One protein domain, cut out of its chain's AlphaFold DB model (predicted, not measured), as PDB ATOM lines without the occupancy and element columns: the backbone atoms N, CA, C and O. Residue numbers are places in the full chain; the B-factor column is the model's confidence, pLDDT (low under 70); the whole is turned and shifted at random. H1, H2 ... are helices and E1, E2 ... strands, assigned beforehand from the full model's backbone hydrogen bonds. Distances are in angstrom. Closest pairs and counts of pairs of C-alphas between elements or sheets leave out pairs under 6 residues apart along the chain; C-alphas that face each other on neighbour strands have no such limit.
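AT A GLANCE: This is residues 7 to 220 of the 285 residues of an uncharacterized protein of Blautia sp. OM07-19 (UniProt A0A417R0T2). A strongly twisted wall of four strands, E3, E5, E8 and E7, stands on one side, and the small two-stranded sheet E4 E6 lies crosswise over part of it in a loose sandwich, near the middle of the whole. Beyond that small sheet lies the long helix H5 with H1 packed on it, H6 packs on the wall with H3 touching H6 but apart from the wall's strands, and the hairpin E1 E2 makes the far end. The printed part has 214 residues, with six named helices and eight named strands in the order H1 E1 E2 H2 H3 H4 H5 E3 H6 E4 E5 E6 E7 E8; the class is mixed, helices and strands, and under half of the residues are in named elements. The large sheet is mixed, in the order E3 E5 E8 E7, and the two small sheets are antiparallel. The whole is compact and rounded, with a radius of gyration of the C-alphas of 17.1 A and spans of 52 by 40 by 37 A.

HOW THE PARTS SIT: In the large sheet, E3, residues 101 to 108, is an edge strand and the antiparallel neighbour of E5, residues 141 to 148, with N 105 and O 144 at 2.9 A. E5 is parallel to E8, residues 206 to 212, with N 145 and O 208 at 2.9 A. E8 and the other edge strand, E7, residues 182 to 187, form an antiparallel hairpin, with N 209 and O 185 at 2.8 A. E4, residues 124 to 127, and E6, residues 173 to 176, are antiparallel, with N 126 and O 174 at 2.8 A. These two sheets form a sandwich, two sheets face to face, their best planes 37 degrees apart and their strands at 82 degrees. The closest C-alphas of E3 and E4 are those of Arg 105 and Cys 126, 4.9 A apart. Residues 155 to 156 pair antiparallel with residues 174 to 175 of E6. H6, residues 109 to 116, is on the large sheet at a height of 8.0 A, over E5, and runs along the strands at 21 degrees to E5 on the local plane. H3, residues 55 to 63, touches H6 at a shallow tilt of 5 degrees, opposite ways; their closest C-alphas, of Asn 56 and Ala 110, are 7.2 A apart. H5, residues 76 to 95, is near E6. With its residues 81 to 89 H5 touches H1, residues 7 to 13, at a steep tilt of 57 degrees, closest at the C-alphas of Leu 10 and Val 86, 5.0 A. H2, residues 42 to 50, only just touches H1, with 3 pairs of C-alphas within 8 A, closest at Tyr 13 and Tyr 43, 5.4 A. H4, residues 71 to 74, touches H5 only at the corner, and only just, with 3 pairs, closest at the C-alphas of Phe 72 and Thr 79, 5.8 A. E1, residues 18 to 20, and E2, residues 26 to 31, form a hairpin, with N 27 and O 19 at 2.8 A; E1 is near H1. Every O i to N i+4 pair is within hydrogen-bond range in H1, H2 and H3; in H5 it is 15 of 16, in H6 1 of 4 beside 3 of 5 O i to N i+3 pairs, and H4 is too short for one.

IN THESE COORDINATES: E3 measures 22.2 A from first to last C-alpha, E5 21.7 A, E8 19.0 A and E7 15.6 A. H5 is 29.1 A long and H2 12.9 A. H1 begins at C-alpha 7, (24.874, -62.264, 137.996). H5 ends at C-alpha 95, (16.695, -75.027, 135.741), and E8 at C-alpha 212, (9.826, -72.891, 152.541).

THE WHOLE: The two C-alphas farthest apart are those of Asp 22 and Pro 188, 51.7 A. The printed part has no cut. The long links are E4 to E5, E5 to E6 and E7 to E8, with 13, 24 and 18 residues. The mean pLDDT of the printed part is 90.8; residues 28 to 30 and residue 136 are under 70.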
ATOM      1  N   VAL A   7      23.792 -61.796 137.114       90.69
ATOM      2  CA  VAL A   7      24.874 -62.264 137.996       90.69
ATOM      3  C   VAL A   7      25.607 -61.114 138.698       90.69
ATOM      4  O   VAL A   7      26.054 -61.269 139.832       90.69
ATOM      5  N   ASP A   8      25.699 -59.941 138.072       90.62
ATOM      6  CA  ASP A   8      26.307 -58.762 138.689       90.62
ATOM      7  C   ASP A   8      25.351 -58.075 139.668       90.62
ATOM      8  O   ASP A   8      25.816 -57.519 140.661       90.62
ATOM      9  N   MET A   9      24.033 -58.189 139.464       93.94
ATOM     10  CA  MET A   9      23.047 -57.777 140.472       93.94
ATOM     11  C   MET A   9      23.141 -58.648 141.726       93.94
ATOM     12  O   MET A   9      23.105 -58.125 142.837       93.94
ATOM     13  N   LEU A  10      23.339 -59.960 141.555       93.81
ATOM     14  CA  LEU A  10      23.566 -60.892 142.661       93.81
ATOM     15  C   LEU A  10      24.836 -60.546 143.453       93.81
ATOM     16  O   LEU A  10      24.796 -60.466 144.679       93.81
ATOM     17  N   ARG A  11      25.949 -60.283 142.754       92.19
ATOM     18  CA  ARG A  11      27.215 -59.851 143.374       92.19
ATOM     19  C   ARG A  11      27.064 -58.538 144.132       92.19
ATOM     20  O   ARG A  11      27.477 -58.454 145.285       92.19
ATOM     21  N   PHE A  12      26.458 -57.543 143.487       93.06
ATOM     22  CA  PHE A  12      26.229 -56.232 144.080       93.06
ATOM     23  C   PHE A  12      25.352 -56.330 145.331       93.06
ATOM     24  O   PHE A  12      25.699 -55.764 146.366       93.06
ATOM     25  N   TYR A  13      24.268 -57.110 145.277       93.75
ATOM     26  CA  TYR A  13      23.434 -57.375 146.446       93.75
ATOM     27  C   TYR A  13      24.245 -58.011 147.588       93.75
ATOM     28  O   TYR A  13      24.100 -57.600 148.735       93.75
ATOM     29  N   GLY A  14      25.157 -58.939 147.285       89.62
ATOM     30  CA  GLY A  14      26.091 -59.515 148.260       89.62
ATOM     31  C   GLY A  14      27.156 -58.544 148.803       89.62
ATOM     32  O   GLY A  14      27.989 -58.949 149.608       89.62
ATOM     33  N   GLY A  15      27.163 -57.275 148.379       89.81
ATOM     34  CA  GLY A  15      28.102 -56.242 148.830       89.81
ATOM     35  C   GLY A  15      29.374 -56.120 147.985       89.81
ATOM     36  O   GLY A  15      30.280 -55.361 148.338       89.81
ATOM     37  N   ASP A  16      29.469 -56.836 146.861       88.88
ATOM     38  CA  ASP A  16      30.607 -56.729 145.951       88.88
ATOM     39  C   ASP A  16      30.399 -55.613 144.918       88.88
ATOM     40  O   ASP A  16      29.710 -55.772 143.911       88.88
ATOM     41  N   ILE A  17      31.044 -54.477 145.174       89.62
ATOM     42  CA  ILE A  17      30.959 -53.242 144.377       89.62
ATOM     43  C   ILE A  17      32.068 -53.100 143.324       89.62
ATOM     44  O   ILE A  17      32.265 -52.019 142.756       89.62
ATOM     45  N   ARG A  18      32.849 -54.161 143.089       87.69
ATOM     46  CA  ARG A  18      33.915 -54.149 142.079       87.69
ATOM     47  C   ARG A  18      33.314 -54.172 140.680       87.69
ATOM     48  O   ARG A  18      32.480 -55.025 140.362       87.69
ATOM     49  N   GLU A  19      33.779 -53.265 139.832       79.25
ATOM     50  CA  GLU A  19      33.321 -53.161 138.446       79.25
ATOM     51  C   GLU A  19      33.867 -54.304 137.590       79.25
ATOM     52  O   GLU A  19      34.927 -54.869 137.884       79.25
ATOM     53  N   ARG A  20      33.153 -54.646 136.511       77.56
ATOM     54  CA  ARG A  20      33.746 -55.455 135.448       77.56
ATOM     55  C   ARG A  20      34.574 -54.556 134.541       77.56
ATOM     56  O   ARG A  20      34.165 -53.448 134.216       77.56
ATOM     57  N   THR A  21      35.748 -55.031 134.161       75.00
ATOM     58  CA  THR A  21      36.539 -54.462 133.073       75.00
ATOM     59  C   THR A  21      35.880 -54.766 131.728       75.00
ATOM     60  O   THR A  21      35.071 -55.689 131.624       75.00
ATOM     61  N   ASP A  22      36.267 -54.034 130.683       73.31
ATOM     62  CA  ASP A  22      35.739 -54.210 129.319       73.31
ATOM     63  C   ASP A  22      35.945 -55.636 128.764       73.31
ATOM     64  O   ASP A  22      35.201 -56.084 127.896       73.31
ATOM     65  N   ASP A  23      36.929 -56.384 129.284       73.56
ATOM     66  CA  ASP A  23      37.165 -57.803 128.971       73.56
ATOM     67  C   ASP A  23      36.339 -58.776 129.843       73.56
ATOM     68  O   ASP A  23      36.605 -59.980 129.865       73.56
ATOM     69  N   GLY A  24      35.341 -58.267 130.570       71.06
ATOM     70  CA  GLY A  24      34.363 -59.034 131.343       71.06
ATOM     71  C   GLY A  24      34.860 -59.556 132.691       71.06
ATOM     72  O   GLY A  24      34.128 -60.283 133.368       71.06
ATOM     73  N   LYS A  25      36.080 -59.211 133.116       75.56
ATOM     74  CA  LYS A  25      36.660 -59.675 134.387       75.56
ATOM     75  C   LYS A  25      36.330 -58.729 135.528       75.56
ATOM     76  O   LYS A  25      36.173 -57.535 135.341       75.56
ATOM     77  N   VAL A  26      36.269 -59.251 136.746       74.81
ATOM     78  CA  VAL A  26      36.111 -58.406 137.934       74.81
ATOM     79  C   VAL A  26      37.412 -57.650 138.188       74.81
ATOM     80  O   VAL A  26      38.466 -58.257 138.391       74.81
ATOM     81  N   ALA A  27      37.340 -56.321 138.174       70.06
ATOM     82  CA  ALA A  27      38.493 -55.465 138.369       70.06
ATOM     83  C   ALA A  27      39.027 -55.593 139.804       70.06
ATOM     84  O   ALA A  27      38.329 -55.328 140.787       70.06
ATOM     85  N   PHE A  28      40.304 -55.944 139.944       60.25
ATOM     86  CA  PHE A  28      40.994 -55.857 141.228       60.25
ATOM     87  C   PHE A  28      41.315 -54.387 141.538       60.25
ATOM     88  O   PHE A  28      41.975 -53.709 140.753       60.25
ATOM     89  N   GLY A  29      40.841 -53.886 142.682       60.28
ATOM     90  CA  GLY A  29      41.163 -52.541 143.179       60.28
ATOM     91  C   GLY A  29      40.381 -51.376 142.554       60.28
ATOM     92  O   GLY A  29      40.650 -50.229 142.910       60.28
ATOM     93  N   LYS A  30      39.412 -51.635 141.664       69.44
ATOM     94  CA  LYS A  30      38.458 -50.621 141.183       69.44
ATOM     95  C   LYS A  30      37.051 -50.945 141.675       69.44
ATOM     96  O   LYS A  30      36.395 -51.852 141.168       69.44
ATOM     97  N   SER A  31      36.616 -50.187 142.669       79.00
ATOM     98  CA  SER A  31      35.227 -50.156 143.114       79.00
ATOM     99  C   SER A  31      34.505 -48.993 142.454       79.00
ATOM    100  O   SER A  31      35.118 -47.946 142.210       79.00
ATOM    101  N   SER A  32      33.207 -49.166 142.212       79.81
ATOM    102  CA  SER A  32      32.370 -48.071 141.736       79.81
ATOM    103  C   SER A  32      32.395 -46.899 142.722       79.81
ATOM    104  O   SER A  32      32.361 -47.086 143.940       79.81
ATOM    105  N   LYS A  33      32.474 -45.678 142.187       84.25
ATOM    106  CA  LYS A  33      32.340 -44.422 142.954       84.25
ATOM    107  C   LYS A  33      30.930 -43.839 142.887       84.25
ATOM    108  O   LYS A  33      30.681 -42.776 143.451       84.25
ATOM    109  N   ASP A  34      30.042 -44.496 142.152       91.62
ATOM    110  CA  ASP A  34      28.643 -44.116 142.044       91.62
ATOM    111  C   ASP A  34      27.949 -44.256 143.407       91.62
ATOM    112  O   ASP A  34      28.243 -45.168 144.179       91.62
ATOM    113  N   THR A  35      27.032 -43.342 143.719       91.19
ATOM    114  CA  THR A  35      26.387 -43.268 145.037       91.19
ATOM    115  C   THR A  35      25.498 -44.466 145.366       91.19
ATOM    116  O   THR A  35      25.275 -44.728 146.547       91.19
ATOM    117  N   LEU A  36      25.011 -45.187 144.353       93.88
ATOM    118  CA  LEU A  36      24.241 -46.418 144.496       93.88
ATOM    119  C   LEU A  36      25.159 -47.631 144.316       93.88
ATOM    120  O   LEU A  36      25.283 -48.453 145.217       93.88
ATOM    121  N   TRP A  37      25.853 -47.728 143.177       92.38
ATOM    122  CA  TRP A  37      26.645 -48.914 142.817       92.38
ATOM    123  C   TRP A  37      27.955 -49.055 143.603       92.38
ATOM    124  O   TRP A  37      28.578 -50.115 143.564       92.38
ATOM    125  N   GLY A  38      28.392 -47.999 144.288       91.69
ATOM    126  CA  GLY A  38      29.537 -47.998 145.197       91.69
ATOM    127  C   GLY A  38      29.185 -48.318 146.652       91.69
ATOM    128  O   GLY A  38      30.073 -48.268 147.503       91.69
ATOM    129  N   ASP A  39      27.922 -48.632 146.966       92.56
ATOM    130  CA  ASP A  39      27.498 -48.981 148.324       92.56
ATOM    131  C   ASP A  39      27.657 -50.486 148.596       92.56
ATOM    132  O   ASP A  39      26.844 -51.308 148.176       92.56
ATOM    133  N   ASN A  40      28.704 -50.860 149.333       91.31
ATOM    134  CA  ASN A  40      28.951 -52.249 149.738       91.31
ATOM    135  C   ASN A  40      28.010 -52.742 150.850       91.31
ATOM    136  O   ASN A  40      28.052 -53.914 151.221       91.31
ATOM    137  N   GLU A  41      27.151 -51.871 151.374       92.94
ATOM    138  CA  GLU A  41      26.102 -52.197 152.330       92.94
ATOM    139  C   GLU A  41      24.698 -52.045 151.711       92.94
ATOM    140  O   GLU A  41      23.710 -52.010 152.446       92.94
ATOM    141  N   ALA A  42      24.579 -52.002 150.374       94.12
ATOM    142  CA  ALA A  42      23.319 -51.817 149.640       94.12
ATOM    143  C   ALA A  42      22.176 -52.728 150.125       94.12
ATOM    144  O   ALA A  42      21.040 -52.276 150.313       94.12
ATOM    145  N   TYR A  43      22.485 -53.998 150.417       93.81
ATOM    146  CA  TYR A  43      21.541 -54.986 150.955       93.81
ATOM    147  C   TYR A  43      20.796 -54.501 152.204       93.81
ATOM    148  O   TYR A  43      19.701 -54.976 152.504       93.81
ATOM    149  N   ARG A  44      21.380 -53.577 152.977       94.25
ATOM    150  CA  ARG A  44      20.765 -52.999 154.170       94.25
ATOM    151  C   ARG A  44      19.505 -52.220 153.810       94.25
ATOM    152  O   ARG A  44      18.464 -52.484 154.408       94.25
ATOM    153  N   THR A  45      19.619 -51.292 152.861       97.19
ATOM    154  CA  THR A  45      18.497 -50.466 152.401       97.19
ATOM    155  C   THR A  45      17.528 -51.307 151.587       97.19
ATOM    156  O   THR A  45      16.346 -51.308 151.904       97.19
ATOM    157  N   LEU A  46      18.029 -52.102 150.634       98.00
ATOM    158  CA  LEU A  46      17.191 -52.974 149.804       98.00
ATOM    159  C   LEU A  46      16.289 -53.873 150.667       98.00
ATOM    160  O   LEU A  46      15.075 -53.886 150.516       98.00
ATOM    161  N   ASN A  47      16.845 -54.554 151.672       96.50
ATOM    162  CA  ASN A  47      16.014 -55.387 152.542       96.50
ATOM    163  C   ASN A  47      15.034 -54.589 153.403       96.50
ATOM    164  O   ASN A  47      13.949 -55.092 153.670       96.50
ATOM    165  N   ALA A  48      15.388 -53.380 153.851       95.94
ATOM    166  CA  ALA A  48      14.473 -52.549 154.635       95.94
ATOM    167  C   ALA A  48      13.220 -52.183 153.821       95.94
ATOM    168  O   ALA A  48      12.109 -52.345 154.322       95.94
ATOM    169  N   LEU A  49      13.392 -51.827 152.540       97.81
ATOM    170  CA  LEU A  49      12.288 -51.519 151.622       97.81
ATOM    171  C   LEU A  49      11.334 -52.703 151.388       97.81
ATOM    172  O   LEU A  49      10.189 -52.489 151.001       97.81
ATOM    173  N   LEU A  50      11.767 -53.941 151.639       97.25
ATOM    174  CA  LEU A  50      10.950 -55.144 151.441       97.25
ATOM    175  C   LEU A  50      10.141 -55.569 152.678       97.25
ATOM    176  O   LEU A  50       9.162 -56.291 152.524       97.25
ATOM    177  N   PHE A  51      10.503 -55.123 153.886       94.50
ATOM    178  CA  PHE A  51       9.718 -55.430 155.090       94.50
ATOM    179  C   PHE A  51       8.433 -54.599 155.150       94.50
ATOM    180  O   PHE A  51       8.436 -53.441 154.751       94.50
ATOM    181  N   ASP A  52       7.362 -55.140 155.727       93.00
ATOM    182  CA  ASP A  52       6.135 -54.376 155.992       93.00
ATOM    183  C   ASP A  52       6.376 -53.200 156.957       93.00
ATOM    184  O   ASP A  52       7.161 -53.303 157.909       93.00
ATOM    185  N   GLY A  53       5.629 -52.106 156.772       93.94
ATOM    186  CA  GLY A  53       5.695 -50.933 157.649       93.94
ATOM    187  C   GLY A  53       7.082 -50.282 157.657       93.94
ATOM    188  O   GLY A  53       7.759 -50.253 156.631       93.94
ATOM    189  N   TYR A  54       7.515 -49.756 158.809       93.25
ATOM    190  CA  TYR A  54       8.841 -49.132 158.972       93.25
ATOM    191  C   TYR A  54       9.613 -49.597 160.226       93.25
ATOM    192  O   TYR A  54      10.580 -48.973 160.670       93.25
ATOM    193  N   GLU A  55       9.206 -50.714 160.839       90.19
ATOM    194  CA  GLU A  55       9.866 -51.223 162.052       90.19
ATOM    195  C   GLU A  55      11.297 -51.722 161.778       90.19
ATOM    196  O   GLU A  55      12.163 -51.646 162.654       90.19
ATOM    197  N   ASN A  56      11.588 -52.192 160.558       91.31
ATOM    198  CA  ASN A  56      12.947 -52.591 160.183       91.31
ATOM    199  C   ASN A  56      13.880 -51.377 160.080       91.31
ATOM    200  O   ASN A  56      15.011 -51.416 160.568       91.31
ATOM    201  N   GLU A  57      13.386 -50.289 159.496       94.00
ATOM    202  CA  GLU A  57      14.037 -48.989 159.424       94.00
ATOM    203  C   GLU A  57      14.344 -48.478 160.833       94.00
ATOM    204  O   GLU A  57      15.480 -48.092 161.111       94.00
ATOM    205  N   LYS A  58      13.384 -48.583 161.758       91.75
ATOM    206  CA  LYS A  58      13.566 -48.227 163.172       91.75
ATOM    207  C   LYS A  58      14.640 -49.066 163.864       91.75
ATOM    208  O   LYS A  58      15.487 -48.510 164.562       91.75
ATOM    209  N   GLU A  59      14.662 -50.385 163.671       89.62
ATOM    210  CA  GLU A  59      15.719 -51.240 164.236       89.62
ATOM    211  C   GLU A  59      17.106 -50.814 163.720       89.62
ATOM    212  O   GLU A  59      18.018 -50.572 164.513       89.62
ATOM    213  N   ARG A  60      17.256 -50.635 162.402       90.50
ATOM    214  CA  ARG A  60      18.544 -50.304 161.769       90.50
ATOM    215  C   ARG A  60      19.025 -48.890 162.105       90.50
ATOM    216  O   ARG A  60      20.165 -48.708 162.531       90.50
ATOM    217  N   ILE A  61      18.167 -47.890 161.933       93.88
ATOM    218  CA  ILE A  61      18.538 -46.481 162.096       93.88
ATOM    219  C   ILE A  61      18.592 -46.116 163.576       93.88
ATOM    220  O   ILE A  61      19.600 -45.590 164.053       93.88
ATOM    221  N   PHE A  62      17.528 -46.394 164.332       87.56
ATOM    222  CA  PHE A  62      17.427 -45.913 165.704       87.56
ATOM    223  C   PHE A  62      18.203 -46.785 166.695       87.56
ATOM    224  O   PHE A  62      18.915 -46.226 167.536       87.56
ATOM    225  N   LYS A  63      18.103 -48.120 166.612       84.94
ATOM    226  CA  LYS A  63      18.751 -49.020 167.587       84.94
ATOM    227  C   LYS A  63      20.191 -49.365 167.209       84.94
ATOM    228  O   LYS A  63      21.070 -49.260 168.059       84.94
ATOM    229  N   GLU A  64      20.450 -49.693 165.944       87.31
ATOM    230  CA  GLU A  64      21.794 -50.074 165.469       87.31
ATOM    231  C   GLU A  64      22.649 -48.880 165.008       87.31
ATOM    232  O   GLU A  64      23.844 -49.040 164.759       87.31
ATOM    233  N   LYS A  65      22.065 -47.674 164.912       89.81
ATOM    234  CA  LYS A  65      22.739 -46.441 164.451       89.81
ATOM    235  C   LYS A  65      23.335 -46.566 163.042       89.81
ATOM    236  O   LYS A  65      24.340 -45.930 162.723       89.81
ATOM    237  N   LYS A  66      22.706 -47.370 162.181       91.44
ATOM    238  CA  LYS A  66      23.088 -47.567 160.779       91.44
ATOM    239  C   LYS A  66      22.129 -46.789 159.873       91.44
ATOM    240  O   LYS A  66      20.932 -47.054 159.866       91.44
ATOM    241  N   LYS A  67      22.656 -45.857 159.075       93.94
ATOM    242  CA  LYS A  67      21.846 -45.099 158.109       93.94
ATOM    243  C   LYS A  67      21.409 -45.974 156.936       93.94
ATOM    244  O   LYS A  67      22.186 -46.805 156.457       93.94
ATOM    245  N   LEU A  68      20.190 -45.737 156.466       96.88
ATOM    246  CA  LEU A  68      19.683 -46.237 155.187       96.88
ATOM    247  C   LEU A  68      19.915 -45.188 154.101       96.88
ATOM    248  O   LEU A  68      20.229 -44.039 154.411       96.88
ATOM    249  N   LYS A  69      19.824 -45.571 152.830       97.50
ATOM    250  CA  LYS A  69      20.233 -44.706 151.718       97.50
ATOM    251  C   LYS A  69      19.044 -44.349 150.817       97.50
ATOM    252  O   LYS A  69      18.643 -45.189 150.013       97.50
ATOM    253  N   PRO A  70      18.520 -43.113 150.890       97.94
ATOM    254  CA  PRO A  70      17.427 -42.650 150.027       97.94
ATOM    255  C   PRO A  70      17.685 -42.798 148.523       97.94
ATOM    256  O   PRO A  70      16.740 -43.007 147.771       97.94
ATOM    257  N   VAL A  71      18.952 -42.826 148.093       98.12
ATOM    258  CA  VAL A  71      19.339 -43.015 146.684       98.12
ATOM    259  C   VAL A  71      18.712 -44.249 146.017       98.12
ATOM    260  O   VAL A  71      18.451 -44.220 144.820       98.12
ATOM    261  N   PHE A  72      18.423 -45.321 146.767       98.25
ATOM    262  CA  PHE A  72      17.751 -46.509 146.219       98.25
ATOM    263  C   PHE A  72      16.266 -46.267 145.901       98.25
ATOM    264  O   PHE A  72      15.684 -47.001 145.110       98.25
ATOM    265  N   ILE A  73      15.648 -45.250 146.495       98.56
ATOM    266  CA  ILE A  73      14.292 -44.806 146.162       98.56
ATOM    267  C   ILE A  73      14.353 -43.777 145.024       98.56
ATOM    268  O   ILE A  73      13.606 -43.880 144.055       98.56
ATOM    269  N   GLU A  74      15.288 -42.828 145.094       98.31
ATOM    270  CA  GLU A  74      15.489 -41.789 144.068       98.31
ATOM    271  C   GLU A  74      15.792 -42.409 142.687       98.31
ATOM    272  O   GLU A  74      15.241 -41.996 141.659       98.31
ATOM    273  N   ARG A  75      16.622 -43.460 142.670       97.75
ATOM    274  CA  ARG A  75      17.023 -44.240 141.486       97.75
ATOM    275  C   ARG A  75      16.260 -45.558 141.398       97.75
ATOM    276  O   ARG A  75      16.839 -46.646 141.375       97.75
ATOM    277  N   LEU A  76      14.935 -45.442 141.417       98.31
ATOM    278  CA  LEU A  76      14.037 -46.587 141.506       98.31
ATOM    279  C   LEU A  76      14.235 -47.601 140.370       98.31
ATOM    280  O   LEU A  76      14.225 -48.795 140.646       98.31
ATOM    281  N   ASP A  77      14.451 -47.164 139.129       97.81
ATOM    282  CA  ASP A  77      14.626 -48.081 137.994       97.81
ATOM    283  C   ASP A  77      15.830 -49.013 138.191       97.81
ATOM    284  O   ASP A  77      15.725 -50.226 137.992       97.81
ATOM    285  N   GLU A  78      16.965 -48.484 138.658       97.31
ATOM    286  CA  GLU A  78      18.128 -49.299 139.010       97.31
ATOM    287  C   GLU A  78      17.840 -50.250 140.174       97.31
ATOM    288  O   GLU A  78      18.249 -51.411 140.144       97.31
ATOM    289  N   THR A  79      17.104 -49.788 141.182       98.12
ATOM    290  CA  THR A  79      16.693 -50.614 142.322       98.12
ATOM    291  C   THR A  79      15.773 -51.762 141.898       98.12
ATOM    292  O   THR A  79      15.993 -52.907 142.300       98.12
ATOM    293  N   LEU A  80      14.790 -51.502 141.033       98.38
ATOM    294  CA  LEU A  80      13.924 -52.526 140.449       98.38
ATOM    295  C   LEU A  80      14.729 -53.510 139.592       98.38
ATOM    296  O   LEU A  80      14.489 -54.718 139.662       98.38
ATOM    297  N   ALA A  81      15.728 -53.033 138.844       97.44
ATOM    298  CA  ALA A  81      16.633 -53.888 138.081       97.44
ATOM    299  C   ALA A  81      17.491 -54.794 138.984       97.44
ATOM    300  O   ALA A  81      17.729 -55.949 138.625       97.44
ATOM    301  N   ILE A  82      17.918 -54.322 140.163       97.81
ATOM    302  CA  ILE A  82      18.626 -55.151 141.153       97.81
ATOM    303  C   ILE A  82      17.711 -56.262 141.667       97.81
ATOM    304  O   ILE A  82      18.087 -57.431 141.609       97.81
ATOM    305  N   TYR A  83      16.505 -55.913 142.127       98.50
ATOM    306  CA  TYR A  83      15.514 -56.879 142.611       98.50
ATOM    307  C   TYR A  83      15.216 -57.964 141.572       98.50
ATOM    308  O   TYR A  83      15.364 -59.159 141.841       98.50
ATOM    309  N   THR A  84      14.884 -57.526 140.359       97.75
ATOM    310  CA  THR A  84      14.578 -58.391 139.216       97.75
ATOM    311  C   THR A  84      15.777 -59.265 138.858       97.75
ATOM    312  O   THR A  84      15.639 -60.478 138.739       97.75
ATOM    313  N   GLY A  85      16.977 -58.688 138.756       97.25
ATOM    314  CA  GLY A  85      18.192 -59.422 138.407       97.25
ATOM    315  C   GLY A  85      18.556 -60.504 139.425       97.25
ATOM    316  O   GLY A  85      18.888 -61.622 139.034       97.25
ATOM    317  N   VAL A  86      18.437 -60.212 140.724       97.38
ATOM    318  CA  VAL A  86      18.661 -61.204 141.787       97.38
ATOM    319  C   VAL A  86      17.645 -62.346 141.690       97.38
ATOM    320  O   VAL A  86      18.035 -63.513 141.749       97.38
ATOM    321  N   PHE A  87      16.359 -62.042 141.496       97.81
ATOM    322  CA  PHE A  87      15.322 -63.071 141.384       97.81
ATOM    323  C   PHE A  87      15.473 -63.924 140.114       97.81
ATOM    324  O   PHE A  87      15.320 -65.147 140.164       97.81
ATOM    325  N   SER A  88      15.879 -63.332 138.988       96.44
ATOM    326  CA  SER A  88      16.189 -64.077 137.760       96.44
ATOM    327  C   SER A  88      17.294 -65.118 137.970       96.44
ATOM    328  O   SER A  88      17.222 -66.209 137.405       96.44
ATOM    329  N   MET A  89      18.283 -64.854 138.832       95.69
ATOM    330  CA  MET A  89      19.301 -65.858 139.180       95.69
ATOM    331  C   MET A  89      18.715 -67.063 139.927       95.69
ATOM    332  O   MET A  89      19.186 -68.187 139.746       95.69
ATOM    333  N   MET A  90      17.667 -66.856 140.730       95.50
ATOM    334  CA  MET A  90      16.940 -67.944 141.396       95.50
ATOM    335  C   MET A  90      16.145 -68.781 140.387       95.50
ATOM    336  O   MET A  90      16.101 -70.007 140.499       95.50
ATOM    337  N   CYS A  91      15.576 -68.141 139.361       94.00
ATOM    338  CA  CYS A  91      14.914 -68.830 138.249       94.00
ATOM    339  C   CYS A  91      15.910 -69.709 137.474       94.00
ATOM    340  O   CYS A  91      15.664 -70.896 137.280       94.00
ATOM    341  N   LEU A  92      17.093 -69.177 137.142       92.06
ATOM    342  CA  LEU A  92      18.166 -69.944 136.491       92.06
ATOM    343  C   LEU A  92      18.671 -71.111 137.355       92.06
ATOM    344  O   LEU A  92      19.077 -72.151 136.839       92.06
ATOM    345  N   GLN A  93      18.675 -70.969 138.684       90.00
ATOM    346  CA  GLN A  93      19.054 -72.067 139.576       90.00
ATOM    347  C   GLN A  93      18.056 -73.226 139.522       90.00
ATOM    348  O   GLN A  93      18.476 -74.387 139.536       90.00
ATOM    349  N   LYS A  94      16.755 -72.933 139.441       86.25
ATOM    350  CA  LYS A  94      15.705 -73.952 139.307       86.25
ATOM    351  C   LYS A  94      15.970 -74.863 138.105       86.25
ATOM    352  O   LYS A  94      15.888 -76.082 138.233       86.25
ATOM    353  N   GLU A  95      16.369 -74.287 136.972       82.94
ATOM    354  CA  GLU A  95      16.695 -75.027 135.741       82.94
ATOM    355  C   GLU A  95      17.872 -75.999 135.922       82.94
ATOM    356  O   GLU A  95      17.911 -77.057 135.293       82.94
ATOM    357  N   LYS A  96      18.805 -75.697 136.838       82.56
ATOM    358  CA  LYS A  96      19.917 -76.594 137.205       82.56
ATOM    359  C   LYS A  96      19.480 -77.787 138.065       82.56
ATOM    360  O   LYS A  96      20.300 -78.665 138.329       82.56
ATOM    361  N   ASN A  97      18.211 -77.850 138.483       72.69
ATOM    362  CA  ASN A  97      17.595 -79.016 139.120       72.69
ATOM    363  C   ASN A  97      18.299 -79.468 140.421       72.69
ATOM    364  O   ASN A  97      18.386 -80.666 140.705       72.69
ATOM    365  N   ILE A  98      18.826 -78.513 141.195       74.75
ATOM    366  CA  ILE A  98      19.619 -78.765 142.409       74.75
ATOM    367  C   ILE A  98      18.736 -79.375 143.512       74.75
ATOM    368  O   ILE A  98      17.573 -79.014 143.675       74.75
ATOM    369  N   SER A  99      19.280 -80.332 144.268       73.19
ATOM    370  CA  SER A  99      18.571 -81.002 145.367       73.19
ATOM    371  C   SER A  99      18.171 -80.038 146.485       73.19
ATOM    372  O   SER A  99      18.818 -79.013 146.680       73.19
ATOM    373  N   ALA A 100      17.178 -80.430 147.289       82.00
ATOM    374  CA  ALA A 100      16.803 -79.700 148.496       82.00
ATOM    375  C   ALA A 100      18.018 -79.433 149.407       82.00
ATOM    376  O   ALA A 100      18.874 -80.304 149.592       82.00
ATOM    377  N   VAL A 101      18.074 -78.235 149.990       90.19
ATOM    378  CA  VAL A 101      19.209 -77.769 150.799       90.19
ATOM    379  C   VAL A 101      18.724 -77.394 152.195       90.19
ATOM    380  O   VAL A 101      17.637 -76.843 152.366       90.19
ATOM    381  N   LYS A 102      19.546 -77.685 153.210       94.69
ATOM    382  CA  LYS A 102      19.380 -77.132 154.556       94.69
ATOM    383  C   LYS A 102      20.439 -76.074 154.797       94.69
ATOM    384  O   LYS A 102      21.627 -76.354 154.653       94.69
ATOM    385  N   VAL A 103      20.004 -74.886 155.187       96.25
ATOM    386  CA  VAL A 103      20.879 -73.735 155.420       96.25
ATOM    387  C   VAL A 103      20.599 -73.118 156.781       96.25
ATOM    388  O   VAL A 103      19.602 -73.433 157.435       96.25
ATOM    389  N   LYS A 104      21.510 -72.268 157.243       96.00
ATOM    390  CA  LYS A 104      21.459 -71.646 158.565       96.00
ATOM    391  C   LYS A 104      21.597 -70.142 158.458       96.00
ATOM    392  O   LYS A 104      22.287 -69.637 157.580       96.00
ATOM    393  N   ARG A 105      20.989 -69.417 159.390       94.00
ATOM    394  CA  ARG A 105      21.140 -67.965 159.496       94.00
ATOM    395  C   ARG A 105      21.041 -67.532 160.945       94.00
ATOM    396  O   ARG A 105      20.264 -68.085 161.716       94.00
ATOM    397  N   VAL A 106      21.808 -66.511 161.303       93.44
ATOM    398  CA  VAL A 106      21.548 -65.745 162.521       93.44
ATOM    399  C   VAL A 106      20.912 -64.431 162.127       93.44
ATOM    400  O   VAL A 106      21.482 -63.660 161.349       93.44
ATOM    401  N   ASP A 107      19.713 -64.200 162.639       91.94
ATOM    402  CA  ASP A 107      18.873 -63.074 162.256       91.94
ATOM    403  C   ASP A 107      18.481 -62.225 163.461       91.94
ATOM    404  O   ASP A 107      18.775 -62.574 164.604       91.94
ATOM    405  N   ARG A 108      17.827 -61.094 163.206       88.94
ATOM    406  CA  ARG A 108      17.251 -60.247 164.253       88.94
ATOM    407  C   ARG A 108      15.924 -60.831 164.711       88.94
ATOM    408  O   ARG A 108      15.119 -61.255 163.886       88.94
ATOM    409  N   GLN A 109      15.635 -60.744 166.005       90.00
ATOM    410  CA  GLN A 109      14.304 -61.055 166.528       90.00
ATOM    411  C   GLN A 109      13.214 -60.213 165.845       90.00
ATOM    412  O   GLN A 109      12.129 -60.722 165.599       90.00
ATOM    413  N   ALA A 110      13.509 -58.963 165.469       85.38
ATOM    414  CA  ALA A 110      12.572 -58.104 164.738       85.38
ATOM    415  C   ALA A 110      12.095 -58.718 163.404       85.38
ATOM    416  O   ALA A 110      10.974 -58.464 162.974       85.38
ATOM    417  N   SER A 111      12.910 -59.569 162.770       85.81
ATOM    418  CA  SER A 111      12.536 -60.276 161.540       85.81
ATOM    419  C   SER A 111      11.557 -61.429 161.782       85.81
ATOM    420  O   SER A 111      10.901 -61.862 160.837       85.81
ATOM    421  N   LEU A 112      11.398 -61.895 163.029       87.88
ATOM    422  CA  LEU A 112      10.475 -62.977 163.382       87.88
ATOM    423  C   LEU A 112       9.024 -62.641 163.026       87.88
ATOM    424  O   LEU A 112       8.291 -63.534 162.613       87.88
ATOM    425  N   ASN A 113       8.638 -61.363 163.111       85.50
ATOM    426  CA  ASN A 113       7.294 -60.902 162.760       85.50
ATOM    427  C   ASN A 113       6.915 -61.280 161.320       85.50
ATOM    428  O   ASN A 113       5.778 -61.665 161.075       85.50
ATOM    429  N   ALA A 114       7.857 -61.200 160.374       85.00
ATOM    430  CA  ALA A 114       7.599 -61.597 158.992       85.00
ATOM    431  C   ALA A 114       7.383 -63.113 158.887       85.00
ATOM    432  O   ALA A 114       6.388 -63.563 158.326       85.00
ATOM    433  N   TYR A 115       8.256 -63.903 159.517       91.69
ATOM    434  CA  TYR A 115       8.147 -65.363 159.496       91.69
ATOM    435  C   TYR A 115       6.876 -65.870 160.196       91.69
ATOM    436  O   TYR A 115       6.287 -66.857 159.768       91.69
ATOM    437  N   GLN A 116       6.410 -65.176 161.237       90.62
ATOM    438  CA  GLN A 116       5.141 -65.459 161.913       90.62
ATOM    439  C   GLN A 116       3.910 -65.152 161.052       90.62
ATOM    440  O   GLN A 116       2.855 -65.732 161.290       90.62
ATOM    441  N   LYS A 117       4.042 -64.292 160.035       91.31
ATOM    442  CA  LYS A 117       3.027 -64.108 158.988       91.31
ATOM    443  C   LYS A 117       3.112 -65.177 157.888       91.31
ATOM    444  O   LYS A 117       2.406 -65.057 156.897       91.31
ATOM    445  N   SER A 118       3.953 -66.201 158.053       93.50
ATOM    446  CA  SER A 118       4.144 -67.308 157.105       93.50
ATOM    447  C   SER A 118       4.783 -66.923 155.769       93.50
ATOM    448  O   SER A 118       4.615 -67.646 154.793       93.50
ATOM    449  N   PHE A 119       5.564 -65.837 155.714       93.88
ATOM    450  CA  PHE A 119       6.343 -65.467 154.525       93.88
ATOM    451  C   PHE A 119       7.756 -64.986 154.883       93.88
ATOM    452  O   PHE A 119       8.031 -64.558 156.007       93.88
ATOM    453  N   THR A 120       8.675 -65.005 153.917       95.25
ATOM    454  CA  THR A 120       9.915 -64.222 154.005       95.25
ATOM    455  C   THR A 120       9.612 -62.730 153.826       95.25
ATOM    456  O   THR A 120       8.951 -62.322 152.874       95.25
ATOM    457  N   GLY A 121      10.105 -61.888 154.743       92.19
ATOM    458  CA  GLY A 121       9.856 -60.436 154.708       92.19
ATOM    459  C   GLY A 121      10.850 -59.621 153.876       92.19
ATOM    460  O   GLY A 121      10.667 -58.433 153.694       92.19
ATOM    461  N   SER A 122      11.949 -60.220 153.428       95.50
ATOM    462  CA  SER A 122      12.949 -59.611 152.540       95.50
ATOM    463  C   SER A 122      13.780 -60.739 151.924       95.50
ATOM    464  O   SER A 122      13.457 -61.915 152.129       95.50
ATOM    465  N   PHE A 123      14.858 -60.423 151.208       96.94
ATOM    466  CA  PHE A 123      15.810 -61.461 150.841       96.94
ATOM    467  C   PHE A 123      16.492 -62.041 152.091       96.94
ATOM    468  O   PHE A 123      17.046 -61.319 152.927       96.94
ATOM    469  N   VAL A 124      16.493 -63.368 152.211       95.12
ATOM    470  CA  VAL A 124      17.037 -64.064 153.387       95.12
ATOM    471  C   VAL A 124      18.341 -64.758 153.012       95.12
ATOM    472  O   VAL A 124      18.336 -65.838 152.428       95.12
ATOM    473  N   ALA A 125      19.463 -64.113 153.341       94.06
ATOM    474  CA  ALA A 125      20.807 -64.653 153.129       94.06
ATOM    475  C   ALA A 125      21.155 -65.687 154.207       94.06
ATOM    476  O   ALA A 125      21.251 -65.361 155.396       94.06
ATOM    477  N   CYS A 126      21.339 -66.933 153.805       95.06
ATOM    478  CA  CYS A 126      21.678 -68.050 154.671       95.06
ATOM    479  C   CYS A 126      23.041 -68.627 154.280       95.06
ATOM    480  O   CYS A 126      23.512 -68.427 153.169       95.06
ATOM    481  N   THR A 127      23.661 -69.394 155.167       94.19
ATOM    482  CA  THR A 127      24.903 -70.125 154.891       94.19
ATOM    483  C   THR A 127      24.659 -71.632 154.893       94.19
ATOM    484  O   THR A 127      23.881 -72.148 155.701       94.19
ATOM    485  N   LYS A 128      25.356 -72.365 154.017       94.00
ATOM    486  CA  LYS A 128      25.473 -73.837 154.099       94.00
ATOM    487  C   LYS A 128      26.382 -74.286 155.256       94.00
ATOM    488  O   LYS A 128      26.381 -75.459 155.628       94.00
ATOM    489  N   GLY A 129      27.157 -73.358 155.818       91.19
ATOM    490  CA  GLY A 129      28.094 -73.591 156.907       91.19
ATOM    491  C   GLY A 129      27.452 -73.681 158.295       91.19
ATOM    492  O   GLY A 129      26.257 -73.929 158.479       91.19
ATOM    493  N   ALA A 130      28.287 -73.511 159.319       89.81
ATOM    494  CA  ALA A 130      27.831 -73.381 160.699       89.81
ATOM    495  C   ALA A 130      27.295 -71.964 160.968       89.81
ATOM    496  O   ALA A 130      27.564 -71.039 160.207       89.81
ATOM    497  N   TYR A 131      26.574 -71.784 162.079       89.12
ATOM    498  CA  TYR A 131      26.353 -70.435 162.593       89.12
ATOM    499  C   TYR A 131      27.710 -69.794 162.875       89.12
ATOM    500  O   TYR A 131      28.540 -70.405 163.555       89.12
ATOM    501  N   ASP A 132      27.902 -68.573 162.394       79.44
ATOM    502  CA  ASP A 132      28.964 -67.724 162.919       79.44
ATOM    503  C   ASP A 132      28.736 -67.529 164.434       79.44
ATOM    504  O   ASP A 132      27.629 -67.685 164.956       79.44
ATOM    505  N   THR A 133      29.808 -67.359 165.190       73.38
ATOM    506  CA  THR A 133      29.784 -67.351 166.653       73.38
ATOM    507  C   THR A 133      29.715 -65.946 167.241       73.38
ATOM    508  O   THR A 133      29.284 -65.807 168.392       73.38
ATOM    509  N   GLU A 134      30.068 -64.910 166.474       70.81
ATOM    510  CA  GLU A 134      30.073 -63.518 166.938       70.81
ATOM    511  C   GLU A 134      29.255 -62.598 166.017       70.81
ATOM    512  O   GLU A 134      29.675 -62.264 164.919       70.81
ATOM    513  N   PHE A 135      28.101 -62.108 166.493       76.62
ATOM    514  CA  PHE A 135      27.262 -61.143 165.760       76.62
ATOM    515  C   PHE A 135      27.199 -59.809 166.492       76.62
ATOM    516  O   PHE A 135      26.127 -59.321 166.854       76.62
ATOM    517  N   ALA A 136      28.372 -59.214 166.709       64.94
ATOM    518  CA  ALA A 136      28.540 -57.996 167.500       64.94
ATOM    519  C   ALA A 136      27.823 -56.756 166.927       64.94
ATOM    520  O   ALA A 136      27.762 -55.733 167.599       64.94
ATOM    521  N   GLU A 137      27.278 -56.838 165.714       79.31
ATOM    522  CA  GLU A 137      26.532 -55.752 165.075       79.31
ATOM    523  C   GLU A 137      25.006 -55.902 165.148       79.31
ATOM    524  O   GLU A 137      24.295 -54.983 164.748       79.31
ATOM    525  N   LYS A 138      24.482 -57.049 165.606       85.31
ATOM    526  CA  LYS A 138      23.036 -57.324 165.618       85.31
ATOM    527  C   LYS A 138      22.488 -57.289 167.039       85.31
ATOM    528  O   LYS A 138      23.050 -57.912 167.941       85.31
ATOM    529  N   ASN A 139      21.358 -56.615 167.213       85.25
ATOM    530  CA  ASN A 139      20.599 -56.602 168.460       85.25
ATOM    531  C   ASN A 139      19.631 -57.799 168.531       85.25
ATOM    532  O   ASN A 139      18.997 -58.126 167.528       85.25
ATOM    533  N   ASN A 140      19.502 -58.431 169.708       89.94
ATOM    534  CA  ASN A 140      18.566 -59.529 170.002       89.94
ATOM    535  C   ASN A 140      18.487 -60.589 168.890       89.94
ATOM    536  O   ASN A 140      17.544 -60.623 168.095       89.94
ATOM    537  N   VAL A 141      19.482 -61.471 168.823       93.31
ATOM    538  CA  VAL A 141      19.574 -62.440 167.723       93.31
ATOM    539  C   VAL A 141      18.718 -63.691 167.934       93.31
ATOM    540  O   VAL A 141      18.580 -64.192 169.050       93.31
ATOM    541  N   ILE A 142      18.203 -64.241 166.838       95.19
ATOM    542  CA  ILE A 142      17.572 -65.564 166.754       95.19
ATOM    543  C   ILE A 142      18.375 -66.464 165.813       95.19
ATOM    544  O   ILE A 142      19.084 -65.980 164.929       95.19
ATOM    545  N   LEU A 143      18.255 -67.780 165.987       96.31
ATOM    546  CA  LEU A 143      18.845 -68.766 165.081       96.31
ATOM    547  C   LEU A 143      17.780 -69.339 164.151       96.31
ATOM    548  O   LEU A 143      16.709 -69.729 164.607       96.31
ATOM    549  N   LEU A 144      18.096 -69.429 162.866       96.69
ATOM    550  CA  LEU A 144      17.235 -70.016 161.850       96.69
ATOM    551  C   LEU A 144      17.924 -71.225 161.225       96.69
ATOM    552  O   LEU A 144      19.065 -71.133 160.767       96.69
ATOM    553  N   GLU A 145      17.199 -72.334 161.161       97.19
ATOM    554  CA  GLU A 145      17.464 -73.436 160.237       97.19
ATOM    555  C   GLU A 145      16.404 -73.364 159.146       97.19
ATOM    556  O   GLU A 145      15.227 -73.227 159.459       97.19
ATOM    557  N   VAL A 146      16.799 -73.429 157.879       97.38
ATOM    558  CA  VAL A 146      15.861 -73.313 156.760       97.38
ATOM    559  C   VAL A 146      15.967 -74.539 155.872       97.38
ATOM    560  O   VAL A 146      17.048 -74.870 155.385       97.38
ATOM    561  N   GLU A 147      14.840 -75.214 155.681       97.25
ATOM    562  CA  GLU A 147      14.666 -76.292 154.718       97.25
ATOM    563  C   GLU A 147      14.120 -75.693 153.420       97.25
ATOM    564  O   GLU A 147      13.046 -75.081 153.395       97.25
ATOM    565  N   ILE A 148      14.898 -75.854 152.349       95.69
ATOM    566  CA  ILE A 148      14.592 -75.343 151.017       95.69
ATOM    567  C   ILE A 148      14.311 -76.543 150.114       95.69
ATOM    568  O   ILE A 148      15.259 -77.211 149.683       95.69
ATOM    569  N   PRO A 149      13.032 -76.882 149.866       92.81
ATOM    570  CA  PRO A 149      12.663 -77.845 148.843       92.81
ATOM    571  C   PRO A 149      13.200 -77.441 147.473       92.81
ATOM    572  O   PRO A 149      13.410 -76.273 147.172       92.81
ATOM    573  N   LYS A 150      13.365 -78.438 146.608       88.31
ATOM    574  CA  LYS A 150      13.838 -78.253 145.235       88.31
ATOM    575  C   LYS A 150      12.985 -77.268 144.416       88.31
ATOM    576  O   LYS A 150      13.518 -76.555 143.577       88.31
ATOM    577  N   GLU A 151      11.676 -77.258 144.652       88.50
ATOM    578  CA  GLU A 151      10.721 -76.408 143.929       88.50
ATOM    579  C   GLU A 151      10.661 -74.971 144.475       88.50
ATOM    580  O   GLU A 151      10.013 -74.110 143.885       88.50
ATOM    581  N   SER A 152      11.338 -74.689 145.593       93.38
ATOM    582  CA  SER A 152      11.366 -73.361 146.200       93.38
ATOM    583  C   SER A 152      12.447 -72.488 145.551       93.38
ATOM    584  O   SER A 152      13.593 -72.931 145.414       93.38
ATOM    585  N   PRO A 153      12.138 -71.233 145.175       95.06
ATOM    586  CA  PRO A 153      13.130 -70.327 144.612       95.06
ATOM    587  C   PRO A 153      14.252 -70.057 145.618       95.06
ATOM    588  O   PRO A 153      14.020 -69.665 146.762       95.06
ATOM    589  N   SER A 154      15.486 -70.254 145.172       96.12
ATOM    590  CA  SER A 154      16.695 -69.898 145.909       96.12
ATOM    591  C   SER A 154      17.869 -69.761 144.946       96.12
ATOM    592  O   SER A 154      17.833 -70.301 143.839       96.12
ATOM    593  N   VAL A 155      18.922 -69.065 145.367       95.31
ATOM    594  CA  VAL A 155      20.187 -68.994 144.628       95.31
ATOM    595  C   VAL A 155      21.365 -69.278 145.553       95.31
ATOM    596  O   VAL A 155      21.521 -68.634 146.583       95.31
ATOM    597  N   ASP A 156      22.191 -70.256 145.193       94.38
ATOM    598  CA  ASP A 156      23.479 -70.570 145.808       94.38
ATOM    599  C   ASP A 156      24.564 -69.806 145.051       94.38
ATOM    600  O   ASP A 156      24.832 -70.075 143.876       94.38
ATOM    601  N   PHE A 157      25.193 -68.844 145.721       93.25
ATOM    602  CA  PHE A 157      26.171 -67.952 145.099       93.25
ATOM    603  C   PHE A 157      27.323 -68.738 144.465       93.25
ATOM    604  O   PHE A 157      27.802 -68.382 143.388       93.25
ATOM    605  N   GLN A 158      27.725 -69.860 145.070       91.31
ATOM    606  CA  GLN A 158      28.845 -70.668 144.584       91.31
ATOM    607  C   GLN A 158      28.527 -71.435 143.291       91.31
ATOM    608  O   GLN A 158      29.437 -71.945 142.645       91.31
ATOM    609  N   GLN A 159      27.254 -71.509 142.886       91.00
ATOM    610  CA  GLN A 159      26.843 -72.110 141.610       91.00
ATOM    611  C   GLN A 159      26.992 -71.156 140.420       91.00
ATOM    612  O   GLN A 159      26.871 -71.593 139.271       91.00
ATOM    613  N   PHE A 160      27.191 -69.862 140.677       90.00
ATOM    614  CA  PHE A 160      27.228 -68.817 139.648       90.00
ATOM    615  C   PHE A 160      28.468 -67.933 139.716       90.00
ATOM    616  O   PHE A 160      28.802 -67.294 138.724       90.00
ATOM    617  N   LEU A 161      29.143 -67.899 140.862       89.31
ATOM    618  CA  LEU A 161      30.282 -67.032 141.113       89.31
ATOM    619  C   LEU A 161      31.492 -67.863 141.502       89.31
ATOM    620  O   LEU A 161      31.398 -68.756 142.341       89.31
ATOM    621  N   SER A 162      32.645 -67.538 140.925       86.06
ATOM    622  CA  SER A 162      33.920 -68.097 141.367       86.06
ATOM    623  C   SER A 162      34.502 -67.310 142.550       86.06
ATOM    624  O   SER A 162      34.173 -66.144 142.770       86.06
ATOM    625  N   GLY A 163      35.432 -67.920 143.293       82.25
ATOM    626  CA  GLY A 163      36.090 -67.265 144.435       82.25
ATOM    627  C   GLY A 163      36.871 -65.990 144.085       82.25
ATOM    628  O   GLY A 163      37.084 -65.147 144.948       82.25
ATOM    629  N   ASN A 164      37.251 -65.808 142.818       81.56
ATOM    630  CA  ASN A 164      37.896 -64.575 142.353       81.56
ATOM    631  C   ASN A 164      36.873 -63.461 142.065       81.56
ATOM    632  O   ASN A 164      37.196 -62.274 142.150       81.56
ATOM    633  N   GLU A 165      35.635 -63.839 141.743       81.00
ATOM    634  CA  GLU A 165      34.565 -62.923 141.355       81.00
ATOM    635  C   GLU A 165      33.703 -62.470 142.526       81.00
ATOM    636  O   GLU A 165      33.059 -61.436 142.402       81.00
ATOM    637  N   TYR A 166      33.699 -63.181 143.655       83.00
ATOM    638  CA  TYR A 166      32.881 -62.826 144.815       83.00
ATOM    639  C   TYR A 166      33.714 -62.753 146.091       83.00
ATOM    640  O   TYR A 166      34.289 -63.748 146.527       83.00
ATOM    641  N   SER A 167      33.771 -61.569 146.702       79.88
ATOM    642  CA  SER A 167      34.575 -61.327 147.908       79.88
ATOM    643  C   SER A 167      34.136 -62.182 149.096       79.88
ATOM    644  O   SER A 167      34.973 -62.563 149.910       79.88
ATOM    645  N   ASN A 168      32.852 -62.541 149.154       82.31
ATOM    646  CA  ASN A 168      32.265 -63.276 150.274       82.31
ATOM    647  C   ASN A 168      32.042 -64.760 149.932       82.31
ATOM    648  O   ASN A 168      31.230 -65.445 150.545       82.31
ATOM    649  N   TYR A 169      32.786 -65.305 148.961       85.38
ATOM    650  CA  TYR A 169      32.647 -66.697 148.509       85.38
ATOM    651  C   TYR A 169      32.760 -67.741 149.638       85.38
ATOM    652  O   TYR A 169      32.149 -68.810 149.567       85.38
ATOM    653  N   ILE A 170      33.525 -67.433 150.692       86.75
ATOM    654  CA  ILE A 170      33.726 -68.304 151.863       86.75
ATOM    655  C   ILE A 170      32.451 -68.426 152.712       86.75
ATOM    656  O   ILE A 170      32.286 -69.430 153.404       86.75
ATOM    657  N   GLU A 171      31.523 -67.471 152.623       85.56
ATOM    658  CA  GLU A 171      30.269 -67.490 153.386       85.56
ATOM    659  C   GLU A 171      29.321 -68.613 152.950       85.56
ATOM    660  O   GLU A 171      28.404 -68.966 153.694       85.56
ATOM    661  N   GLN A 172      29.566 -69.231 151.784       91.00
ATOM    662  CA  GLN A 172      28.737 -70.311 151.231       91.00
ATOM    663  C   GLN A 172      27.255 -69.912 151.175       91.00
ATOM    664  O   GLN A 172      26.376 -70.665 151.608       91.00
ATOM    665  N   GLU A 173      27.022 -68.690 150.700       93.19
ATOM    666  CA  GLU A 173      25.737 -68.012 150.768       93.19
ATOM    667  C   GLU A 173      24.692 -68.647 149.845       93.19
ATOM    668  O   GLU A 173      24.934 -68.908 148.664       93.19
ATOM    669  N   VAL A 174      23.506 -68.863 150.408       95.31
ATOM    670  CA  VAL A 174      22.280 -69.231 149.708       95.31
ATOM    671  C   VAL A 174      21.223 -68.197 150.058       95.31
ATOM    672  O   VAL A 174      20.931 -67.975 151.233       95.31
ATOM    673  N   LEU A 175      20.634 -67.582 149.044       96.69
ATOM    674  CA  LEU A 175      19.674 -66.500 149.191       96.69
ATOM    675  C   LEU A 175      18.271 -66.973 148.819       96.69
ATOM    676  O   LEU A 175      18.076 -67.604 147.780       96.69
ATOM    677  N   LEU A 176      17.301 -66.645 149.668       97.12
ATOM    678  CA  LEU A 176      15.869 -66.840 149.424       97.12
ATOM    679  C   LEU A 176      15.215 -65.505 149.057       97.12
ATOM    680  O   LEU A 176      15.626 -64.484 149.619       97.12
ATOM    681  N   PRO A 177      14.204 -65.485 148.172       97.38
ATOM    682  CA  PRO A 177      13.497 -64.263 147.805       97.38
ATOM    683  C   PRO A 177      12.601 -63.749 148.937       97.38
ATOM    684  O   PRO A 177      12.276 -64.515 149.852       97.38
ATOM    685  N   PRO A 178      12.163 -62.477 148.877       97.19
ATOM    686  CA  PRO A 178      11.017 -62.017 149.657       97.19
ATOM    687  C   PRO A 178       9.723 -62.704 149.195       97.19
ATOM    688  O   PRO A 178       9.671 -63.289 148.112       97.19
ATOM    689  N   PHE A 179       8.667 -62.581 149.999       96.19
ATOM    690  CA  PHE A 179       7.310 -63.041 149.671       96.19
ATOM    691  C   PHE A 179       7.197 -64.557 149.452       96.19
ATOM    692  O   PHE A 179       6.250 -65.034 148.843       96.19
ATOM    693  N   LEU A 180       8.148 -65.344 149.951       96.44
ATOM    694  CA  LEU A 180       8.106 -66.796 149.840       96.44
ATOM    695  C   LEU A 180       7.329 -67.382 151.026       96.44
ATOM    696  O   LEU A 180       7.771 -67.174 152.162       96.44
ATOM    697  N   PRO A 181       6.222 -68.119 150.803       96.12
ATOM    698  CA  PRO A 181       5.512 -68.818 151.860       96.12
ATOM    699  C   PRO A 181       6.426 -69.747 152.646       96.12
ATOM    700  O   PRO A 181       7.314 -70.400 152.085       96.12
ATOM    701  N   LEU A 182       6.171 -69.852 153.943       96.69
ATOM    702  CA  LEU A 182       6.876 -70.771 154.816       96.69
ATOM    703  C   LEU A 182       6.029 -71.223 156.001       96.69
ATOM    704  O   LEU A 182       5.141 -70.520 156.483       96.69
ATOM    705  N   GLU A 183       6.386 -72.389 156.516       97.31
ATOM    706  CA  GLU A 183       6.015 -72.829 157.853       97.31
ATOM    707  C   GLU A 183       7.138 -72.485 158.828       97.31
ATOM    708  O   GLU A 183       8.322 -72.590 158.494       97.31
ATOM    709  N   ILE A 184       6.769 -72.116 160.053       97.31
ATOM    710  CA  ILE A 184       7.707 -71.831 161.137       97.31
ATOM    711  C   ILE A 184       7.432 -72.750 162.323       97.31
ATOM    712  O   ILE A 184       6.300 -72.911 162.769       97.31
ATOM    713  N   GLU A 185       8.496 -73.331 162.861       97.38
ATOM    714  CA  GLU A 185       8.451 -74.182 164.042       97.38
ATOM    715  C   GLU A 185       9.526 -73.733 165.036       97.38
ATOM    716  O   GLU A 185      10.712 -73.697 164.707       97.38
ATOM    717  N   GLU A 186       9.140 -73.404 166.269       97.56
ATOM    718  CA  GLU A 186      10.109 -73.094 167.323       97.56
ATOM    719  C   GLU A 186      10.838 -74.361 167.791       97.56
ATOM    720  O   GLU A 186      10.247 -75.428 167.971       97.56
ATOM    721  N   LYS A 187      12.151 -74.246 167.997       97.75
ATOM    722  CA  LYS A 187      13.027 -75.332 168.438       97.75
ATOM    723  C   LYS A 187      13.838 -74.908 169.664       97.75
ATOM    724  O   LYS A 187      14.223 -73.747 169.790       97.75
ATOM    725  N   PRO A 188      14.189 -75.848 170.557       96.81
ATOM    726  CA  PRO A 188      15.051 -75.540 171.687       96.81
ATOM    727  C   PRO A 188      16.495 -75.257 171.243       96.81
ATOM    728  O   PRO A 188      17.048 -75.947 170.385       96.81
ATOM    729  N   LEU A 189      17.132 -74.283 171.898       96.31
ATOM    730  CA  LEU A 189      18.563 -74.001 171.755       96.31
ATOM    731  C   LEU A 189      19.421 -75.066 172.451       96.31
ATOM    732  O   LEU A 189      19.226 -75.360 173.637       96.31
ATOM    733  N   ASN A 190      20.448 -75.566 171.763       94.12
ATOM    734  CA  ASN A 190      21.443 -76.466 172.349       94.12
ATOM    735  C   ASN A 190      22.588 -75.714 173.068       94.12
ATOM    736  O   ASN A 190      22.715 -74.491 173.002       94.12
ATOM    737  N   LEU A 191      23.458 -76.451 173.772       92.75
ATOM    738  CA  LEU A 191      24.554 -75.868 174.564       92.75
ATOM    739  C   LEU A 191      25.586 -75.082 173.739       92.75
ATOM    740  O   LEU A 191      26.185 -74.148 174.269       92.75
ATOM    741  N   LYS A 192      25.830 -75.456 172.476       91.62
ATOM    742  CA  LYS A 192      26.753 -74.728 171.589       91.62
ATOM    743  C   LYS A 192      26.102 -73.444 171.080       91.62
ATOM    744  O   LYS A 192      26.726 -72.394 171.114       91.62
ATOM    745  N   GLU A 193      24.836 -73.515 170.693       93.69
ATOM    746  CA  GLU A 193      24.042 -72.378 170.211       93.69
ATOM    747  C   GLU A 193      23.870 -71.298 171.286       93.69
ATOM    748  O   GLU A 193      24.019 -70.112 171.008       93.69
ATOM    749  N   LYS A 194      23.699 -71.696 172.554       92.12
ATOM    750  CA  LYS A 194      23.689 -70.773 173.705       92.12
ATOM    751  C   LYS A 194      25.012 -70.022 173.917       92.12
ATOM    752  O   LYS A 194      25.057 -69.124 174.757       92.12
ATOM    753  N   LYS A 195      26.098 -70.372 173.214       91.94
ATOM    754  CA  LYS A 195      27.384 -69.653 173.262       91.94
ATOM    755  C   LYS A 195      27.501 -68.533 172.228       91.94
ATOM    756  O   LYS A 195      28.397 -67.713 172.382       91.94
ATOM    757  N   ILE A 196      26.603 -68.464 171.246       91.88
ATOM    758  CA  ILE A 196      26.549 -67.353 170.285       91.88
ATOM    759  C   ILE A 196      26.235 -66.057 171.041       91.88
ATOM    760  O   ILE A 196      25.552 -66.087 172.072       91.88
ATOM    761  N   ARG A 197      26.789 -64.927 170.592       91.06
ATOM    762  CA  ARG A 197      26.647 -63.630 171.267       91.06
ATOM    763  C   ARG A 197      26.166 -62.550 170.305       91.06
ATOM    764  O   ARG A 197      26.720 -62.411 169.215       91.06
ATOM    765  N   ASP A 198      25.166 -61.791 170.742       91.00
ATOM    766  CA  ASP A 198      24.714 -60.560 170.085       91.00
ATOM    767  C   ASP A 198      25.617 -59.355 170.432       91.00
ATOM    768  O   ASP A 198      26.608 -59.483 171.166       91.00
ATOM    769  N   MET A 199      25.259 -58.164 169.937       88.94
ATOM    770  CA  MET A 199      25.988 -56.915 170.205       88.94
ATOM    771  C   MET A 199      26.087 -56.536 171.692       88.94
ATOM    772  O   MET A 199      26.994 -55.806 172.091       88.94
ATOM    773  N   HIS A 200      25.199 -57.064 172.536       90.00
ATOM    774  CA  HIS A 200      25.164 -56.837 173.980       90.00
ATOM    775  C   HIS A 200      25.697 -58.031 174.787       90.00
ATOM    776  O   HIS A 200      25.504 -58.093 176.002       90.00
ATOM    777  N   LYS A 201      26.383 -58.977 174.127       90.88
ATOM    778  CA  LYS A 201      26.930 -60.207 174.722       90.88
ATOM    779  C   LYS A 201      25.862 -61.118 175.341       90.88
ATOM    780  O   LYS A 201      26.181 -61.952 176.194       90.88
ATOM    781  N   LYS A 202      24.613 -61.016 174.889       92.31
ATOM    782  CA  LYS A 202      23.519 -61.908 175.281       92.31
ATOM    783  C   LYS A 202      23.447 -63.124 174.345       92.31
ATOM    784  O   LYS A 202      23.875 -63.032 173.191       92.31
ATOM    785  N   PRO A 203      22.978 -64.289 174.836       93.31
ATOM    786  CA  PRO A 203      22.729 -65.454 173.989       93.31
ATOM    787  C   PRO A 203      21.548 -65.213 173.034       93.31
ATOM    788  O   PRO A 203      20.757 -64.300 173.281       93.31
ATOM    789  N   PRO A 204      21.376 -66.049 171.989       95.25
ATOM    790  CA  PRO A 204      20.195 -65.984 171.139       95.25
ATOM    791  C   PRO A 204      18.910 -66.131 171.953       95.25
ATOM    792  O   PRO A 204      18.847 -66.944 172.879       95.25
ATOM    793  N   VAL A 205      17.884 -65.367 171.585       95.25
ATOM    794  CA  VAL A 205      16.592 -65.349 172.290       95.25
ATOM    795  C   VAL A 205      15.642 -66.457 171.829       95.25
ATOM    796  O   VAL A 205      14.654 -66.724 172.502       95.25
ATOM    797  N   GLY A 206      15.953 -67.133 170.718       96.12
ATOM    798  CA  GLY A 206      15.164 -68.244 170.188       96.12
ATOM    799  C   GLY A 206      15.855 -68.964 169.031       96.12
ATOM    800  O   GLY A 206      16.839 -68.467 168.467       96.12
ATOM    801  N   LYS A 207      15.336 -70.144 168.682       97.38
ATOM    802  CA  LYS A 207      15.714 -70.906 167.487       97.38
ATOM    803  C   LYS A 207      14.454 -71.356 166.757       97.38
ATOM    804  O   LYS A 207      13.531 -71.862 167.386       97.38
ATOM    805  N   TYR A 208      14.450 -71.226 165.436       97.81
ATOM    806  CA  TYR A 208      13.309 -71.569 164.598       97.81
ATOM    807  C   TYR A 208      13.749 -72.392 163.391       97.81
ATOM    808  O   TYR A 208      14.804 -72.153 162.804       97.81
ATOM    809  N   LEU A 209      12.927 -73.371 163.039       97.75
ATOM    810  CA  LEU A 209      13.012 -74.121 161.800       97.75
ATOM    811  C   LEU A 209      11.986 -73.543 160.828       97.75
ATOM    812  O   LEU A 209      10.795 -73.518 161.134       97.75
ATOM    813  N   LEU A 210      12.458 -73.080 159.676       97.62
ATOM    814  CA  LEU A 210      11.634 -72.584 158.584       97.62
ATOM    815  C   LEU A 210      11.577 -73.644 157.485       97.62
ATOM    816  O   LEU A 210      12.614 -74.176 157.087       97.62
ATOM    817  N   ARG A 211      10.384 -73.936 156.973       97.38
ATOM    818  CA  ARG A 211      10.195 -74.801 155.801       97.38
ATOM    819  C   ARG A 211       9.557 -73.982 154.704       97.38
ATOM    820  O   ARG A 211       8.420 -73.549 154.850       97.38
ATOM    821  N   THR A 212      10.314 -73.721 153.649       96.81
ATOM    822  CA  THR A 212       9.826 -72.891 152.541       96.81
ATOM    823  C   THR A 212       8.881 -73.676 151.634       96.81
ATOM    824  O   THR A 212       9.011 -74.892 151.493       96.81
ATOM    825  N   GLY A 213       7.904 -72.978 151.059       94.75
ATOM    826  CA  GLY A 213       6.947 -73.516 150.095       94.75
ATOM    827  C   GLY A 213       7.295 -73.152 148.654       94.75
ATOM    828  O   GLY A 213       8.409 -72.723 148.347       94.75
ATOM    829  N   ASN A 214       6.326 -73.307 147.758       93.50
ATOM    830  CA  ASN A 214       6.441 -72.817 146.386       93.50
ATOM    831  C   ASN A 214       6.239 -71.298 146.350       93.50
ATOM    832  O   ASN A 214       5.485 -70.757 147.159       93.50
ATOM    833  N   PHE A 215       6.876 -70.622 145.393       95.31
ATOM    834  CA  PHE A 215       6.559 -69.221 145.118       95.31
ATOM    835  C   PHE A 215       5.116 -69.119 144.601       95.31
ATOM    836  O   PHE A 215       4.795 -69.909 143.721       95.31
ATOM    837  N   PRO A 216       4.246 -68.238 145.125       94.94
ATOM    838  CA  PRO A 216       2.878 -68.077 144.633       94.94
ATOM    839  C   PRO A 216       2.817 -67.356 143.284       94.94
ATOM    840  O   PRO A 216       3.675 -66.531 142.976       94.94
ATOM    841  N   ASP A 217       1.764 -67.621 142.510       96.12
ATOM    842  CA  ASP A 217       1.411 -66.798 141.350       96.12
ATOM    843  C   ASP A 217       0.513 -65.637 141.796       96.12
ATOM    844  O   ASP A 217      -0.719 -65.748 141.837       96.12
ATOM    845  N   TYR A 218       1.146 -64.516 142.143       96.06
ATOM    846  CA  TYR A 218       0.476 -63.340 142.697       96.06
ATOM    847  C   TYR A 218      -0.398 -62.586 141.689       96.06
ATOM    848  O   TYR A 218      -1.169 -61.714 142.090       96.06
ATOM    849  N   ARG A 219      -0.341 -62.932 140.396       95.00
ATOM    850  CA  ARG A 219      -1.187 -62.321 139.354       95.00
ATOM    851  C   ARG A 219      -2.672 -62.606 139.568       95.00
ATOM    852  O   ARG A 219      -3.514 -61.860 139.090       95.00
ATOM    853  N   ASN A 220      -2.993 -63.663 140.316       90.50
ATOM    854  CA  ASN A 220      -4.369 -64.003 140.688       90.50
ATOM    855  C   ASN A 220      -4.853 -63.278 141.959       90.50
ATOM    856  O   ASN A 220      -6.040 -63.325 142.271       90.50
TER     857      ASN A 220